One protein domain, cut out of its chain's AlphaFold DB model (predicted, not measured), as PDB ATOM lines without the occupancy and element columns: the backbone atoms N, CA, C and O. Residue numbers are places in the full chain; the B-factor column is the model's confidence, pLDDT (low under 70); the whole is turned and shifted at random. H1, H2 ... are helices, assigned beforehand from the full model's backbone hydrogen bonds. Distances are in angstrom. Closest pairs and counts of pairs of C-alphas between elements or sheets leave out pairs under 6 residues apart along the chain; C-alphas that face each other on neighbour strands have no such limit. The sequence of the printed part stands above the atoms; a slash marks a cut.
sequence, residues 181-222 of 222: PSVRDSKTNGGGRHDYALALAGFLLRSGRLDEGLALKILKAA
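AT A GLANCE: This is residues 181 to 222 of the 222 residues of the protein "Prim-Pol domain-containing protein" of uncultured Rubrobacteraceae bacterium (UniProt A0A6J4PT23). What is the shape? A loop, residues 181 to 192, runs out and folds back to the start of H1, and beyond it H1 and H2 form a loose helical hairpin, a narrow V, with H2 folding back beside the later part of H1. The loop makes one end of the rod and the turn around Gly 208 the other. What are the figures? The printed part has 42 residues with two named helices, H1 then H2, and no named strand; its class is all helix. It is loose, with a radius of gyration of the C-alphas of 12.7 A and spans of 41 by 17 by 8 A.

IN THESE COORDINATES: Where is H1? H1 is residues 193 to 204, 15.8 A from first to last C-alpha, beginning at C-alpha 193, (117.381, 87.353, 78.820). Where is H2? H2 is residues 212 to 221, 14.2 A long from first to last C-alpha, ending at C-alpha 221, (105.075, 91.231, 84.088).

HOW THE PARTS SIT: How do H1 and H2 stand? They form a helical hairpin and only just touch, with 3 pairs of C-alphas within 8 A; the closest C-alphas, those of Leu 204 and Ala 215, are 6.5 A apart. They run opposite ways at a shallow tilt of 33 degrees, only just short of steep. What of their backbones? In H1 and H2 every O i to N i+4 pair is within hydrogen-bond range.

THE WHOLE: How large is it? The two C-alphas farthest apart, those of Lys 187 and Gly 208, are 41.4 A apart. Is it continuous? The printed part has no cut, ends at the chain's last residue, 222, and has a short link of 7 residues from H1 to H2. Where is confidence low? Mean pLDDT of the printed part is 87.0, and residues 186 to 190 are under 70.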
ATOM      1  N   PRO A 181     114.601  88.818  74.321       89.00
ATOM      2  CA  PRO A 181     115.352  87.824  73.565       89.00
ATOM      3  C   PRO A 181     114.651  86.459  73.564       89.00
ATOM      4  O   PRO A 181     113.987  86.083  74.539       89.00
ATOM      5  N   SER A 182     114.804  85.686  72.489       84.25
ATOM      6  CA  SER A 182     114.238  84.338  72.424       84.25
ATOM      7  C   SER A 182     114.768  83.467  73.566       84.25
ATOM      8  O   SER A 182     115.931  83.563  73.978       84.25
ATOM      9  N   VAL A 183     113.892  82.626  74.124       82.19
ATOM     10  CA  VAL A 183     114.310  81.636  75.122       82.19
ATOM     11  C   VAL A 183     115.289  80.681  74.451       82.19
ATOM     12  O   VAL A 183     115.090  80.289  73.306       82.19
ATOM     13  N   ARG A 184     116.345  80.303  75.169       80.25
ATOM     14  CA  ARG A 184     117.252  79.261  74.702       80.25
ATOM     15  C   ARG A 184     116.495  77.934  74.648       80.25
ATOM     16  O   ARG A 184     116.080  77.433  75.689       80.25
ATOM     17  N   ASP A 185     116.350  77.363  73.461       78.88
ATOM     18  CA  ASP A 185     115.835  76.007  73.275       78.88
ATOM     19  C   ASP A 185     116.798  75.164  72.424       78.88
ATOM     20  O   ASP A 185     117.837  75.641  71.971       78.88
ATOM     21  N   SER A 186     116.488  73.881  72.230       68.88
ATOM     22  CA  SER A 186     117.360  72.950  71.500       68.88
ATOM     23  C   SER A 186     117.481  73.238  69.997       68.88
ATOM     24  O   SER A 186     118.285  72.591  69.326       68.88
ATOM     25  N   LYS A 187     116.697  74.180  69.457       69.38
ATOM     26  CA  LYS A 187     116.623  74.512  68.026       69.38
ATOM     27  C   LYS A 187     117.059  75.947  67.716       69.38
ATOM     28  O   LYS A 187     117.277  76.268  66.551       69.38
ATOM     29  N   THR A 188     117.201  76.799  68.726       59.84
ATOM     30  CA  THR A 188     117.580  78.206  68.592       59.84
ATOM     31  C   THR A 188     118.887  78.479  69.339       59.84
ATOM     32  O   THR A 188     119.069  78.065  70.481       59.84
ATOM     33  N   ASN A 189     119.786  79.275  68.749       65.00
ATOM     34  CA  ASN A 189     120.909  79.896  69.475       65.00
ATOM     35  C   ASN A 189     120.424  81.025  70.424       65.00
ATOM     36  O   ASN A 189     121.115  82.024  70.612       65.00
ATOM     37  N   GLY A 190     119.211  80.903  70.980       67.50
ATOM     38  CA  GLY A 190     118.601  81.878  71.884       67.50
ATOM     39  C   GLY A 190     119.332  81.992  73.225       67.50
ATOM     40  O   GLY A 190     120.261  81.239  73.532       67.50
ATOM     41  N   GLY A 191     118.902  82.937  74.058       81.69
ATOM     42  CA  GLY A 191     119.589  83.306  75.298       81.69
ATOM     43  C   GLY A 191     119.638  84.821  75.504       81.69
ATOM     44  O   GLY A 191     118.981  85.573  74.797       81.69
ATOM     45  N   GLY A 192     120.384  85.283  76.510       86.06
ATOM     46  CA  GLY A 192     120.598  86.719  76.751       86.06
ATOM     47  C   GLY A 192     119.498  87.438  77.540       86.06
ATOM     48  O   GLY A 192     119.663  88.608  77.864       86.06
ATOM     49  N   ARG A 193     118.406  86.760  77.932       89.00
ATOM     50  CA  ARG A 193     117.381  87.353  78.820       89.00
ATOM     51  C   ARG A 193     117.949  87.806  80.168       89.00
ATOM     52  O   ARG A 193     117.503  88.817  80.694       89.00
ATOM     53  N   HIS A 194     118.924  87.071  80.710       88.06
ATOM     54  CA  HIS A 194     119.604  87.451  81.950       88.06
ATOM     55  C   HIS A 194     120.346  88.783  81.790       88.06
ATOM     56  O   HIS A 194     120.072  89.724  82.529       88.06
ATOM     57  N   ASP A 195     121.210  88.889  80.778       90.44
ATOM     58  CA  ASP A 195     121.993  90.102  80.518       90.44
ATOM     59  C   ASP A 195     121.094  91.287  80.142       90.44
ATOM     60  O   ASP A 195     121.306  92.406  80.612       90.44
ATOM     61  N   TYR A 196     120.036  91.032  79.362       91.00
ATOM     62  CA  TYR A 196     119.005  92.018  79.043       91.00
ATOM     63  C   TYR A 196     118.332  92.554  80.312       91.00
ATOM     64  O   TYR A 196     118.257  93.768  80.504       91.00
ATOM     65  N   ALA A 197     117.889  91.666  81.207       89.75
ATOM     66  CA  ALA A 197     117.249  92.053  82.459       89.75
ATOM     67  C   ALA A 197     118.203  92.834  83.375       89.75
ATOM     68  O   ALA A 197     117.782  93.822  83.973       89.75
ATOM     69  N   LEU A 198     119.483  92.447  83.452       91.50
ATOM     70  CA  LEU A 198     120.494  93.178  84.223       91.50
ATOM     71  C   LEU A 198     120.713  94.596  83.681       91.50
ATOM     72  O   LEU A 198     120.668  95.563  84.446       91.50
ATOM     73  N   ALA A 199     120.918  94.732  82.368       93.19
ATOM     74  CA  ALA A 199     121.117  96.029  81.729       93.19
ATOM     75  C   ALA A 199     119.887  96.933  81.900       93.19
ATOM     76  O   ALA A 199     120.017  98.114  82.234       93.19
ATOM     77  N   LEU A 200     118.691  96.367  81.725       92.56
ATOM     78  CA  LEU A 200     117.433  97.080  81.882       92.56
ATOM     79  C   LEU A 200     117.189  97.499  83.336       92.56
ATOM     80  O   LEU A 200     116.880  98.662  83.576       92.56
ATOM     81  N   ALA A 201     117.385  96.610  84.313       91.62
ATOM     82  CA  ALA A 201     117.249  96.945  85.730       91.62
ATOM     83  C   ALA A 201     118.222  98.064  86.136       91.62
ATOM     84  O   ALA A 201     117.810  99.055  86.740       91.62
ATOM     85  N   GLY A 202     119.489  97.969  85.716       91.25
ATOM     86  CA  GLY A 202     120.491  99.011  85.949       91.25
ATOM     87  C   GLY A 202     120.169 100.346  85.264       91.25
ATOM     88  O   GLY A 202     120.629 101.396  85.715       91.25
ATOM     89  N   PHE A 203     119.377 100.340  84.187       92.62
ATOM     90  CA  PHE A 203     118.850 101.552  83.560       92.62
ATOM     91  C   PHE A 203     117.636 102.100  84.326       92.62
ATOM     92  O   PHE A 203     117.612 103.290  84.639       92.62
ATOM     93  N   LEU A 204     116.636 101.271  84.628       91.88
ATOM     94  CA  LEU A 204     115.375 101.692  85.252       91.88
ATOM     95  C   LEU A 204     115.562 102.222  86.680       91.88
ATOM     96  O   LEU A 204     114.891 103.179  87.049       91.88
ATOM     97  N   LEU A 205     116.503 101.655  87.439       92.94
ATOM     98  CA  LEU A 205     116.751 101.996  88.846       92.94
ATOM     99  C   LEU A 205     117.731 103.166  89.047       92.94
ATOM    100  O   LEU A 205     118.126 103.456  90.176       92.94
ATOM    101  N   ARG A 206     118.162 103.857  87.980       91.94
ATOM    102  CA  ARG A 206     118.962 105.083  88.154       91.94
ATOM    103  C   ARG A 206     118.122 106.166  88.827       91.94
ATOM    104  O   ARG A 206     116.929 106.291  88.555       91.94
ATOM    105  N   SER A 207     118.774 106.982  89.657       89.00
ATOM    106  CA  SER A 207     118.126 108.080  90.383       89.00
ATOM    107  C   SER A 207     117.264 108.951  89.457       89.00
ATOM    108  O   SER A 207     117.706 109.341  88.373       89.00
ATOM    109  N   GLY A 208     116.025 109.220  89.882       85.81
ATOM    110  CA  GLY A 208     115.057 110.037  89.144       85.81
ATOM    111  C   GLY A 208     114.276 109.312  88.040       85.81
ATOM    112  O   GLY A 208     113.622 109.985  87.247       85.81
ATOM    113  N   ARG A 209     114.347 107.975  87.951       88.62
ATOM    114  CA  ARG A 209     113.576 107.179  86.977       88.62
ATOM    115  C   ARG A 209     112.403 106.458  87.629       88.62
ATOM    116  O   ARG A 209     111.389 107.099  87.875       88.62
ATOM    117  N   LEU A 210     112.515 105.155  87.881       92.62
ATOM    118  CA  LEU A 210     111.474 104.377  88.554       92.62
ATOM    119  C   LEU A 210     111.926 104.011  89.964       92.62
ATOM    120  O   LEU A 210     113.113 103.772  90.195       92.62
ATOM    121  N   ASP A 211     110.977 103.936  90.893       93.00
ATOM    122  CA  ASP A 211     111.229 103.289  92.173       93.00
ATOM    123  C   ASP A 211     111.393 101.770  91.994       93.00
ATOM    124  O   ASP A 211     110.987 101.176  90.988       93.00
ATOM    125  N   GLU A 212     112.005 101.134  92.992       92.94
ATOM    126  CA  GLU A 212     112.302  99.702  92.967       92.94
ATOM    127  C   GLU A 212     111.042  98.838  92.840       92.94
ATOM    128  O   GLU A 212     111.038  97.853  92.096       92.94
ATOM    129  N   GLY A 213     109.956  99.223  93.515       93.62
ATOM    130  CA  GLY A 213     108.698  98.487  93.492       93.62
ATOM    131  C   GLY A 213     108.076  98.480  92.101       93.62
ATOM    132  O   GLY A 213     107.690  97.419  91.597       93.62
ATOM    133  N   LEU A 214     108.028  99.641  91.447       93.00
ATOM    134  CA  LEU A 214     107.495  99.759  90.096       93.00
ATOM    135  C   LEU A 214     108.377  99.055  89.059       93.00
ATOM    136  O   LEU A 214     107.858  98.314  88.220       93.00
ATOM    137  N   ALA A 215     109.700  99.219  89.135       93.69
ATOM    138  CA  ALA A 215     110.620  98.502  88.254       93.69
ATOM    139  C   ALA A 215     110.432  96.980  88.382       93.69
ATOM    140  O   ALA A 215     110.311  96.281  87.376       93.69
ATOM    141  N   LEU A 216     110.316  96.467  89.612       93.25
ATOM    142  CA  LEU A 216     110.080  95.049  89.866       93.25
ATOM    143  C   LEU A 216     108.721  94.576  89.333       93.25
ATOM    144  O   LEU A 216     108.634  93.486  88.767       93.25
ATOM    145  N   LYS A 217     107.663  95.379  89.494       94.12
ATOM    146  CA  LYS A 217     106.322  95.081  88.967       94.12
ATOM    147  C   LYS A 217     106.343  94.937  87.444       94.12
ATOM    148  O   LYS A 217     105.786  93.969  86.927       94.12
ATOM    149  N   ILE A 218     107.006  95.861  86.748       94.06
ATOM    150  CA  ILE A 218     107.126  95.863  85.285       94.06
ATOM    151  C   ILE A 218     107.957  94.666  84.811       94.06
ATOM    152  O   ILE A 218     107.486  93.891  83.983       94.06
ATOM    153  N   LEU A 219     109.146  94.456  85.384       91.62
ATOM    154  CA  LEU A 219     110.041  93.362  84.988       91.62
ATOM    155  C   LEU A 219     109.470  91.968  85.278       91.62
ATOM    156  O   LEU A 219     109.811  91.024  84.583       91.62
ATOM    157  N   LYS A 220     108.614  91.816  86.298       91.06
ATOM    158  CA  LYS A 220     107.917  90.546  86.572       91.06
ATOM    159  C   LYS A 220     106.737  90.291  85.638       91.06
ATOM    160  O   LYS A 220     106.221  89.170  85.625       91.06
ATOM    161  N   ALA A 221     106.199  91.335  85.011       91.38
ATOM    162  CA  ALA A 221     105.075  91.231  84.088       91.38
ATOM    163  C   ALA A 221     105.532  90.942  82.658       91.38
ATOM    164  O   ALA A 221     104.847  90.183  81.978       91.38
ATOM    165  N   ALA A 222     106.658  91.529  82.247       84.62
ATOM    166  CA  ALA A 222     107.305  91.254  80.969       84.62
ATOM    167  C   ALA A 222     107.898  89.837  80.907       84.62
ATOM    168  O   ALA A 222     107.765  89.200  79.838       84.62
TER     169      ALA A 222